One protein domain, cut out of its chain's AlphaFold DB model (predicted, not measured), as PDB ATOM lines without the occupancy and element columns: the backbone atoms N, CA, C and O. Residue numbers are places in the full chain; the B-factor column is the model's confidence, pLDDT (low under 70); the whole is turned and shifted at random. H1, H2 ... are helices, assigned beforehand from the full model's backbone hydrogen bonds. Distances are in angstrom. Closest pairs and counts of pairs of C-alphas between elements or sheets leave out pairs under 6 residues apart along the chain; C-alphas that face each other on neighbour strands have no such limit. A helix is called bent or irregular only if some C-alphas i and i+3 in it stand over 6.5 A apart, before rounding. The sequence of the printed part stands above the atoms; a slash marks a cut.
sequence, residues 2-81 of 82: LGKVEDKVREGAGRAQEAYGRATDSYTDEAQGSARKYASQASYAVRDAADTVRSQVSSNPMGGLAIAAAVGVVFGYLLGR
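AT A GLANCE: This is residues 2 to 81 of the 82 residues of the protein "CsbD family protein" of Pantoea alhagi (UniProt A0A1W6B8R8). One very long helix, H1, curves into a wide open arc of two arms, H1a and H1b, and a shorter helix, H2, folds back from the far end of the arc over its open side. The middle is empty: H1a reaches no other helix, and H2 meets H1b only at the corner where the two are linked. The printed part has 80 residues with two named helices, H1 then H2, and no named strand; the class is all helix. It is only just loose, close to extended, with a radius of gyration of the C-alphas of 17.5 A and spans of 43 by 42 by 26 A.

HOW THE PARTS SIT: H1, residues 2 to 59, was assigned as one helix by its hydrogen bonds but is bent: C-alphas 30 and 33 are 7.1 A apart. Its arms H1a, residues 2 to 30, and H1b, residues 33 to 59, stand at a shallow tilt of 33 degrees, only just short of steep. H1a is itself irregular, with C-alphas 26 and 29 at 7.0 A, and has a kink of 38 degrees near residue 24; H1b has a kink of 46 degrees near residue 44. A tight link of one residue leads to H2, residues 61 to 79. H1b, with residues 54 to 58 alone, and H2, with residues 63 to 64 alone, touch only at the corner; their closest C-alphas, of Val 57 and Gly 64, are 4.8 A apart. They run opposite ways at a steep tilt of 45 degrees. H1a and H2 are apart. Every O i to N i+4 pair is within hydrogen-bond range in H2, against 21 of 25 in H1a and 19 of 23 in H1b.

IN THESE COORDINATES: H1a begins at C-alpha 2 (154.797, 295.732, 231.526) and is 41.9 A long. H1b is 38.2 A long, to C-alpha 59 (181.700, 282.146, 239.553). H2 is 26.8 A long and ends at C-alpha 79 (153.237, 272.026, 230.089).

THE WHOLE: The two C-alphas farthest apart, of Ser 26 and Ser 59, are 43.4 A apart. Residues 2 to 52 and 68 to 81 stand free. The printed part has no cut. Its mean pLDDT is 74.4; residues under 70 include 26 to 46.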
ATOM      1  N   LEU A   2     154.396 296.619 230.414       61.28
ATOM      2  CA  LEU A   2     154.797 295.732 231.526       61.28
ATOM      3  C   LEU A   2     153.683 295.452 232.555       61.28
ATOM      4  O   LEU A   2     153.457 294.296 232.887       61.28
ATOM      5  N   GLY A   3     152.899 296.464 232.948       74.38
ATOM      6  CA  GLY A   3     151.823 296.279 233.938       74.38
ATOM      7  C   GLY A   3     150.758 295.247 233.542       74.38
ATOM      8  O   GLY A   3     150.254 294.523 234.385       74.38
ATOM      9  N   LYS A   4     150.479 295.083 232.240       74.69
ATOM     10  CA  LYS A   4     149.500 294.094 231.750       74.69
ATOM     11  C   LYS A   4     150.006 292.654 231.886       74.69
ATOM     12  O   LYS A   4     149.210 291.732 232.038       74.69
ATOM     13  N   VAL A   5     151.325 292.474 231.803       78.75
ATOM     14  CA  VAL A   5     151.997 291.189 232.023       78.75
ATOM     15  C   VAL A   5     152.063 290.907 233.520       78.75
ATOM     16  O   VAL A   5     151.715 289.810 233.941       78.75
ATOM     17  N   GLU A   6     152.418 291.908 234.321       74.19
ATOM     18  CA  GLU A   6     152.462 291.804 235.781       74.19
ATOM     19  C   GLU A   6     151.094 291.456 236.382       74.19
ATOM     20  O   GLU A   6     151.015 290.544 237.200       74.19
ATOM     21  N   ASP A   7     150.005 292.083 235.924       82.25
ATOM     22  CA  ASP A   7     148.648 291.745 236.376       82.25
ATOM     23  C   ASP A   7     148.229 290.329 235.966       82.25
ATOM     24  O   ASP A   7     147.709 289.582 236.793       82.25
ATOM     25  N   LYS A   8     148.519 289.906 234.727       79.69
ATOM     26  CA  LYS A   8     148.264 288.526 234.267       79.69
ATOM     27  C   LYS A   8     149.026 287.496 235.105       79.69
ATOM     28  O   LYS A   8     148.475 286.440 235.422       79.69
ATOM     29  N   VAL A   9     150.274 287.799 235.464       83.25
ATOM     30  CA  VAL A   9     151.101 286.947 236.327       83.25
ATOM     31  C   VAL A   9     150.536 286.915 237.744       83.25
ATOM     32  O   VAL A   9     150.404 285.831 238.307       83.25
ATOM     33  N   ARG A  10     150.145 288.065 238.308       80.56
ATOM     34  CA  ARG A  10     149.590 288.154 239.668       80.56
ATOM     35  C   ARG A  10     148.254 287.427 239.787       80.56
ATOM     36  O   ARG A  10     148.030 286.720 240.764       80.56
ATOM     37  N   GLU A  11     147.399 287.544 238.777       82.06
ATOM     38  CA  GLU A  11     146.112 286.851 238.719       82.06
ATOM     39  C   GLU A  11     146.296 285.330 238.586       82.06
ATOM     40  O   GLU A  11     145.664 284.561 239.311       82.06
ATOM     41  N   GLY A  12     147.206 284.883 237.715       82.88
ATOM     42  CA  GLY A  12     147.549 283.466 237.578       82.88
ATOM     43  C   GLY A  12     148.157 282.883 238.855       82.88
ATOM     44  O   GLY A  12     147.757 281.802 239.291       82.88
ATOM     45  N   ALA A  13     149.067 283.622 239.494       80.94
ATOM     46  CA  ALA A  13     149.673 283.248 240.766       80.94
ATOM     47  C   ALA A  13     148.634 283.174 241.896       80.94
ATOM     48  O   ALA A  13     148.656 282.219 242.668       80.94
ATOM     49  N   GLY A  14     147.693 284.122 241.959       81.69
ATOM     50  CA  GLY A  14     146.609 284.122 242.943       81.69
ATOM     51  C   GLY A  14     145.693 282.907 242.803       81.69
ATOM     52  O   GLY A  14     145.438 282.212 243.782       81.69
ATOM     53  N   ARG A  15     145.279 282.569 241.574       85.38
ATOM     54  CA  ARG A  15     144.473 281.359 241.323       85.38
ATOM     55  C   ARG A  15     145.229 280.077 241.659       85.38
ATOM     56  O   ARG A  15     144.640 279.147 242.203       85.38
ATOM     57  N   ALA A  16     146.521 280.024 241.339       77.81
ATOM     58  CA  ALA A  16     147.363 278.884 241.676       77.81
ATOM     59  C   ALA A  16     147.504 278.726 243.196       77.81
ATOM     60  O   ALA A  16     147.344 277.619 243.698       77.81
ATOM     61  N   GLN A  17     147.737 279.818 243.929       76.12
ATOM     62  CA  GLN A  17     147.807 279.807 245.391       76.12
ATOM     63  C   GLN A  17     146.476 279.413 246.030       76.12
ATOM     64  O   GLN A  17     146.478 278.645 246.983       76.12
ATOM     65  N   GLU A  18     145.345 279.873 245.500       83.50
ATOM     66  CA  GLU A  18     144.027 279.526 246.037       83.50
ATOM     67  C   GLU A  18     143.668 278.052 245.787       83.50
ATOM     68  O   GLU A  18     143.151 277.371 246.674       83.50
ATOM     69  N   ALA A  19     143.962 277.535 244.590       80.12
ATOM     70  CA  ALA A  19     143.748 276.128 244.260       80.12
ATOM     71  C   ALA A  19     144.700 275.212 245.043       80.12
ATOM     72  O   ALA A  19     144.274 274.183 245.566       80.12
ATOM     73  N   TYR A  20     145.970 275.605 245.159       76.31
ATOM     74  CA  TYR A  20     146.970 274.889 245.946       76.31
ATOM     75  C   TYR A  20     146.646 274.932 247.439       76.31
ATOM     76  O   TYR A  20     146.744 273.910 248.101       76.31
ATOM     77  N   GLY A  21     146.208 276.082 247.957       77.06
ATOM     78  CA  GLY A  21     145.752 276.249 249.333       77.06
ATOM     79  C   GLY A  21     144.610 275.293 249.638       77.06
ATOM     80  O   GLY A  21     144.753 274.454 250.511       77.06
ATOM     81  N   ARG A  22     143.533 275.310 248.844       77.06
ATOM     82  CA  ARG A  22     142.397 274.386 249.022       77.06
ATOM     83  C   ARG A  22     142.787 272.910 248.926       77.06
ATOM     84  O   ARG A  22     142.287 272.100 249.696       77.06
ATOM     85  N   ALA A  23     143.664 272.561 247.987       72.00
ATOM     86  CA  ALA A  23     144.117 271.186 247.816       72.00
ATOM     87  C   ALA A  23     145.070 270.744 248.935       72.00
ATOM     88  O   ALA A  23     144.998 269.605 249.370       72.00
ATOM     89  N   THR A  24     145.958 271.615 249.415       72.94
ATOM     90  CA  THR A  24     146.907 271.263 250.473       72.94
ATOM     91  C   THR A  24     146.230 271.268 251.837       72.94
ATOM     92  O   THR A  24     146.540 270.391 252.632       72.94
ATOM     93  N   ASP A  25     145.299 272.184 252.112       70.19
ATOM     94  CA  ASP A  25     144.628 272.331 253.414       70.19
ATOM     95  C   ASP A  25     143.935 271.022 253.828       70.19
ATOM     96  O   ASP A  25     144.123 270.549 254.939       70.19
ATOM     97  N   SER A  26     143.285 270.324 252.886       63.31
ATOM     98  CA  SER A  26     142.655 269.016 253.150       63.31
ATOM     99  C   SER A  26     143.624 267.833 253.318       63.31
ATOM    100  O   SER A  26     143.221 266.799 253.839       63.31
ATOM    101  N   TYR A  27     144.880 267.943 252.872       58.62
ATOM    102  CA  TYR A  27     145.880 266.859 252.939       58.62
ATOM    103  C   TYR A  27     146.996 267.122 253.965       58.62
ATOM    104  O   TYR A  27     147.755 266.213 254.320       58.62
ATOM    105  N   THR A  28     147.136 268.366 254.429       63.69
ATOM    106  CA  THR A  28     148.268 268.814 255.250       63.69
ATOM    107  C   THR A  28     148.179 268.289 256.677       63.69
ATOM    108  O   THR A  28     149.224 267.975 257.245       63.69
ATOM    109  N   ASP A  29     146.980 268.102 257.229       62.28
ATOM    110  CA  ASP A  29     146.819 267.605 258.600       62.28
ATOM    111  C   ASP A  29     147.336 266.168 258.805       62.28
ATOM    112  O   ASP A  29     147.798 265.834 259.894       62.28
ATOM    113  N   GLU A  30     147.371 265.332 257.759       58.19
ATOM    114  CA  GLU A  30     147.782 263.921 257.878       58.19
ATOM    115  C   GLU A  30     149.179 263.636 257.283       58.19
ATOM    116  O   GLU A  30     149.920 262.773 257.761       58.19
ATOM    117  N   ALA A  31     149.610 264.405 256.274       59.03
ATOM    118  CA  ALA A  31     150.862 264.150 255.553       59.03
ATOM    119  C   ALA A  31     152.102 264.863 256.134       59.03
ATOM    120  O   ALA A  31     153.238 264.456 255.852       59.03
ATOM    121  N   GLN A  32     151.922 265.914 256.943       63.31
ATOM    122  CA  GLN A  32     153.015 266.802 257.372       63.31
ATOM    123  C   GLN A  32     154.096 266.082 258.204       63.31
ATOM    124  O   GLN A  32     155.280 266.418 258.108       63.31
ATOM    125  N   GLY A  33     153.728 265.042 258.961       60.03
ATOM    126  CA  GLY A  33     154.665 264.261 259.780       60.03
ATOM    127  C   GLY A  33     155.577 263.322 258.976       60.03
ATOM    128  O   GLY A  33     156.785 263.261 259.219       60.03
ATOM    129  N   SER A  34     155.023 262.617 257.986       60.84
ATOM    130  CA  SER A  34     155.755 261.628 257.174       60.84
ATOM    131  C   SER A  34     156.585 262.282 256.072       60.84
ATOM    132  O   SER A  34     157.740 261.903 255.849       60.84
ATOM    133  N   ALA A  35     156.043 263.325 255.437       61.81
ATOM    134  CA  ALA A  35     156.753 264.086 254.415       61.81
ATOM    135  C   ALA A  35     158.017 264.748 254.982       61.81
ATOM    136  O   ALA A  35     159.058 264.749 254.326       61.81
ATOM    137  N   ARG A  36     157.979 265.236 256.230       62.94
ATOM    138  CA  ARG A  36     159.127 265.910 256.853       62.94
ATOM    139  C   ARG A  36     160.324 264.987 257.084       62.94
ATOM    140  O   ARG A  36     161.460 265.420 256.894       62.94
ATOM    141  N   LYS A  37     160.099 263.714 257.427       64.19
ATOM    142  CA  LYS A  37     161.183 262.723 257.578       64.19
ATOM    143  C   LYS A  37     161.838 262.363 256.244       64.19
ATOM    144  O   LYS A  37     163.060 262.230 256.186       64.19
ATOM    145  N   TYR A  38     161.044 262.223 255.184       56.69
ATOM    146  CA  TYR A  38     161.552 261.895 253.850       56.69
ATOM    147  C   TYR A  38     162.259 263.089 253.205       56.69
ATOM    148  O   TYR A  38     163.364 262.956 252.678       56.69
ATOM    149  N   ALA A  39     161.668 264.277 253.343       64.44
ATOM    150  CA  ALA A  39     162.265 265.528 252.911       64.44
ATOM    151  C   ALA A  39     163.610 265.761 253.602       64.44
ATOM    152  O   ALA A  39     164.558 266.114 252.915       64.44
ATOM    153  N   SER A  40     163.747 265.509 254.909       62.06
ATOM    154  CA  SER A  40     165.033 265.683 255.604       62.06
ATOM    155  C   SER A  40     166.145 264.776 255.066       62.06
ATOM    156  O   SER A  40     167.274 265.239 254.914       62.06
ATOM    157  N   GLN A  41     165.846 263.510 254.751       64.25
ATOM    158  CA  GLN A  41     166.846 262.578 254.210       64.25
ATOM    159  C   GLN A  41     167.236 262.922 252.770       64.25
ATOM    160  O   GLN A  41     168.419 262.959 252.443       64.25
ATOM    161  N   ALA A  42     166.259 263.254 251.926       61.12
ATOM    162  CA  ALA A  42     166.526 263.669 250.553       61.12
ATOM    163  C   ALA A  42     167.222 265.043 250.488       61.12
ATOM    164  O   ALA A  42     168.100 265.264 249.655       61.12
ATOM    165  N   SER A  43     166.880 265.959 251.400       62.78
ATOM    166  CA  SER A  43     167.421 267.324 251.419       62.78
ATOM    167  C   SER A  43     168.914 267.364 251.704       62.78
ATOM    168  O   SER A  43     169.569 268.294 251.249       62.78
ATOM    169  N   TYR A  44     169.468 266.391 252.433       62.09
ATOM    170  CA  TYR A  44     170.897 266.391 252.750       62.09
ATOM    171  C   TYR A  44     171.763 266.185 251.500       62.09
ATOM    172  O   TYR A  44     172.701 266.944 251.282       62.09
ATOM    173  N   ALA A  45     171.399 265.234 250.635       64.75
ATOM    174  CA  ALA A  45     172.105 265.000 249.372       64.75
ATOM    175  C   ALA A  45     171.832 266.105 248.336       64.75
ATOM    176  O   ALA A  45     172.720 266.503 247.585       64.75
ATOM    177  N   VAL A  46     170.604 266.632 248.308       68.00
ATOM    178  CA  VAL A  46     170.214 267.691 247.365       68.00
ATOM    179  C   VAL A  46     170.858 269.033 247.718       68.00
ATOM    180  O   VAL A  46     171.250 269.759 246.809       68.00
ATOM    181  N   ARG A  47     171.002 269.369 249.008       70.75
ATOM    182  CA  ARG A  47     171.665 270.615 249.433       70.75
ATOM    183  C   ARG A  47     173.123 270.648 249.006       70.75
ATOM    184  O   ARG A  47     173.543 271.660 248.470       70.75
ATOM    185  N   ASP A  48     173.848 269.546 249.159       73.12
ATOM    186  CA  ASP A  48     175.275 269.485 248.817       73.12
ATOM    187  C   ASP A  48     175.522 269.670 247.304       73.12
ATOM    188  O   ASP A  48     176.369 270.456 246.864       73.12
ATOM    189  N   ALA A  49     174.682 269.034 246.482       69.75
ATOM    190  CA  ALA A  49     174.688 269.233 245.035       69.75
ATOM    191  C   ALA A  49     174.270 270.664 244.647       69.75
ATOM    192  O   ALA A  49     174.875 271.274 243.763       69.75
ATOM    193  N   ALA A  50     173.257 271.222 245.316       76.06
ATOM    194  CA  ALA A  50     172.776 272.573 245.057       76.06
ATOM    195  C   ALA A  50     173.808 273.644 245.440       76.06
ATOM    196  O   ALA A  50     173.979 274.597 244.682       76.06
ATOM    197  N   ASP A  51     174.516 273.490 246.559       75.00
ATOM    198  CA  ASP A  51     175.589 274.393 246.984       75.00
ATOM    199  C   ASP A  51     176.776 274.352 246.012       75.00
ATOM    200  O   ASP A  51     177.295 275.401 245.620       75.00
ATOM    201  N   THR A  52     177.138 273.164 245.514       72.56
ATOM    202  CA  THR A  52     178.169 273.012 244.474       72.56
ATOM    203  C   THR A  52     177.772 273.741 243.191       72.56
ATOM    204  O   THR A  52     178.533 274.555 242.662       72.56
ATOM    205  N   VAL A  53     176.551 273.505 242.704       73.44
ATOM    206  CA  VAL A  53     176.014 274.182 241.516       73.44
ATOM    207  C   VAL A  53     175.954 275.693 241.738       73.44
ATOM    208  O   VAL A  53     176.389 276.454 240.880       73.44
ATOM    209  N   ARG A  54     175.491 276.145 242.904       74.06
ATOM    210  CA  ARG A  54     175.413 277.564 243.267       74.06
ATOM    211  C   ARG A  54     176.785 278.236 243.257       74.06
ATOM    212  O   ARG A  54     176.904 279.333 242.721       74.06
ATOM    213  N   SER A  55     177.807 277.579 243.798       74.69
ATOM    214  CA  SER A  55     179.187 278.080 243.786       74.69
ATOM    215  C   SER A  55     179.731 278.225 242.354       74.69
ATOM    216  O   SER A  55     180.315 279.255 241.999       74.69
ATOM    217  N   GLN A  56     179.442 277.246 241.487       66.62
ATOM    218  CA  GLN A  56     179.838 277.283 240.074       66.62
ATOM    219  C   GLN A  56     179.091 278.359 239.274       66.62
ATOM    220  O   GLN A  56     179.678 279.027 238.425       66.62
ATOM    221  N   VAL A  57     177.811 278.571 239.575       72.81
ATOM    222  CA  VAL A  57     176.981 279.601 238.944       72.81
ATOM    223  C   VAL A  57     177.392 281.011 239.380       72.81
ATOM    224  O   VAL A  57     177.446 281.905 238.540       72.81
ATOM    225  N   SER A  58     177.722 281.217 240.660       70.69
ATOM    226  CA  SER A  58     178.227 282.509 241.151       70.69
ATOM    227  C   SER A  58     179.557 282.897 240.507       70.69
ATOM    228  O   SER A  58     179.799 284.076 240.271       70.69
ATOM    229  N   SER A  59     180.409 281.913 240.210       75.31
ATOM    230  CA  SER A  59     181.700 282.146 239.553       75.31
ATOM    231  C   SER A  59     181.571 282.292 238.032       75.31
ATOM    232  O   SER A  59     182.386 282.967 237.409       75.31
ATOM    233  N   ASN A  60     180.544 281.685 237.428       71.81
ATOM    234  CA  ASN A  60     180.260 281.780 236.001       71.81
ATOM    235  C   ASN A  60     178.748 281.982 235.751       71.81
ATOM    236  O   ASN A  60     178.011 280.996 235.621       71.81
ATOM    237  N   PRO A  61     178.267 283.236 235.628       73.94
ATOM    238  CA  PRO A  61     176.836 283.543 235.513       73.94
ATOM    239  C   PRO A  61     176.162 282.883 234.297       73.94
ATOM    240  O   PRO A  61     174.961 282.613 234.325       73.94
ATOM    241  N   MET A  62     176.934 282.533 233.263       78.50
ATOM    242  CA  MET A  62     176.447 281.772 232.107       78.50
ATOM    243  C   MET A  62     176.004 280.347 232.471       78.50
ATOM    244  O   MET A  62     175.036 279.844 231.902       78.50
ATOM    245  N   GLY A  63     176.649 279.709 233.453       78.75
ATOM    246  CA  GLY A  63     176.241 278.392 233.950       78.75
ATOM    247  C   GLY A  63     174.865 278.433 234.619       78.75
ATOM    248  O   GLY A  63     174.046 277.539 234.416       78.75
ATOM    249  N   GLY A  64     174.568 279.514 235.346       79.75
ATOM    250  CA  GLY A  64     173.260 279.709 235.982       79.75
ATOM    251  C   GLY A  64     172.146 279.880 234.969       79.75
ATOM    252  O   GLY A  64     171.088 279.267 235.098       79.75
ATOM    253  N   LEU A  65     172.413 280.670 233.929       84.12
ATOM    254  CA  LEU A  65     171.481 280.873 232.825       84.12
ATOM    255  C   LEU A  65     171.226 279.578 232.051       84.12
ATOM    256  O   LEU A  65     170.076 279.287 231.740       84.12
ATOM    257  N   ALA A  66     172.258 278.771 231.791       84.75
ATOM    258  CA  ALA A  66     172.104 277.486 231.113       84.75
ATOM    259  C   ALA A  66     171.236 276.505 231.918       84.75
ATOM    260  O   ALA A  66     170.362 275.847 231.353       84.75
ATOM    261  N   ILE A  67     171.422 276.445 233.240       83.31
ATOM    262  CA  ILE A  67     170.611 275.598 234.125       83.31
ATOM    263  C   ILE A  67     169.166 276.099 234.172       83.31
ATOM    264  O   ILE A  67     168.239 275.309 233.993       83.31
ATOM    265  N   ALA A  68     168.956 277.405 234.352       84.19
ATOM    266  CA  ALA A  68     167.620 277.997 234.344       84.19
ATOM    267  C   ALA A  68     166.900 277.761 233.005       84.19
ATOM    268  O   ALA A  68     165.720 277.411 232.995       84.19
ATOM    269  N   ALA A  69     167.614 277.884 231.883       88.19
ATOM    270  CA  ALA A  69     167.090 277.598 230.554       88.19
ATOM    271  C   ALA A  69     166.734 276.115 230.387       88.19
ATOM    272  O   ALA A  69     165.639 275.810 229.928       88.19
ATOM    273  N   ALA A  70     167.604 275.191 230.806       88.44
ATOM    274  CA  ALA A  70     167.334 273.756 230.734       88.44
ATOM    275  C   ALA A  70     166.078 273.375 231.534       88.44
ATOM    276  O   ALA A  70     165.200 272.680 231.022       88.44
ATOM    277  N   VAL A  71     165.952 273.895 232.758       89.31
ATOM    278  CA  VAL A  71     164.765 273.697 233.600       89.31
ATOM    279  C   VAL A  71     163.528 274.292 232.923       89.31
ATOM    280  O   VAL A  71     162.523 273.601 232.763       89.31
ATOM    281  N   GLY A  72     163.612 275.538 232.454       88.12
ATOM    282  CA  GLY A  72     162.521 276.212 231.749       88.12
ATOM    283  C   GLY A  72     162.060 275.469 230.492       88.12
ATOM    284  O   GLY A  72     160.859 275.380 230.253       88.12
ATOM    285  N   VAL A  73     162.981 274.875 229.728       91.31
ATOM    286  CA  VAL A  73     162.668 274.064 228.539       91.31
ATOM    287  C   VAL A  73     161.955 272.773 228.924       91.31
ATOM    288  O   VAL A  73     160.958 272.439 228.293       91.31
ATOM    289  N   VAL A  74     162.405 272.062 229.959       92.25
ATOM    290  CA  VAL A  74     161.742 270.827 230.411       92.25
ATOM    291  C   VAL A  74     160.322 271.118 230.897       92.25
ATOM    292  O   VAL A  74     159.377 270.462 230.458       92.25
ATOM    293  N   PHE A  75     160.148 272.128 231.754       88.88
ATOM    294  CA  PHE A  75     158.822 272.520 232.240       88.88
ATOM    295  C   PHE A  75     157.939 273.070 231.117       88.88
ATOM    296  O   PHE A  75     156.772 272.698 231.025       88.88
ATOM    297  N   GLY A  76     158.493 273.898 230.230       88.31
ATOM    298  CA  GLY A  76     157.791 274.418 229.060       88.31
ATOM    299  C   GLY A  76     157.362 273.312 228.098       88.31
ATOM    300  O   GLY A  76     156.245 273.341 227.596       88.31
ATOM    301  N   TYR A  77     158.199 272.293 227.896       90.19
ATOM    302  CA  TYR A  77     157.878 271.137 227.065       90.19
ATOM    303  C   TYR A  77     156.803 270.247 227.689       90.19
ATOM    304  O   TYR A  77     155.914 269.787 226.979       90.19
ATOM    305  N   LEU A  78     156.852 270.011 229.003       85.44
ATOM    306  CA  LEU A  78     155.845 269.213 229.708       85.44
ATOM    307  C   LEU A  78     154.482 269.916 229.765       85.44
ATOM    308  O   LEU A  78     153.456 269.268 229.569       85.44
ATOM    309  N   LEU A  79     154.466 271.229 230.005       85.12
ATOM    310  CA  LEU A  79     153.237 272.026 230.089       85.12
ATOM    311  C   LEU A  79     152.677 272.403 228.711       85.12
ATOM    312  O   LEU A  79     151.466 272.515 228.565       85.12
ATOM    313  N   GLY A  80     153.542 272.575 227.710       75.75
ATOM    314  CA  GLY A  80     153.164 272.892 226.330       75.75
ATOM    315  C   GLY A  80     152.777 271.676 225.489       75.75
ATOM    316  O   GLY A  80     152.402 271.835 224.332       75.75
ATOM    317  N   ARG A  81     152.874 270.458 226.041       65.75
ATOM    318  CA  ARG A  81     152.468 269.215 225.363       65.75
ATOM    319  C   ARG A  81     150.967 268.908 225.448       65.75
ATOM    320  O   ARG A  81     150.564 267.822 225.033       65.75
TER     321      ARG A  81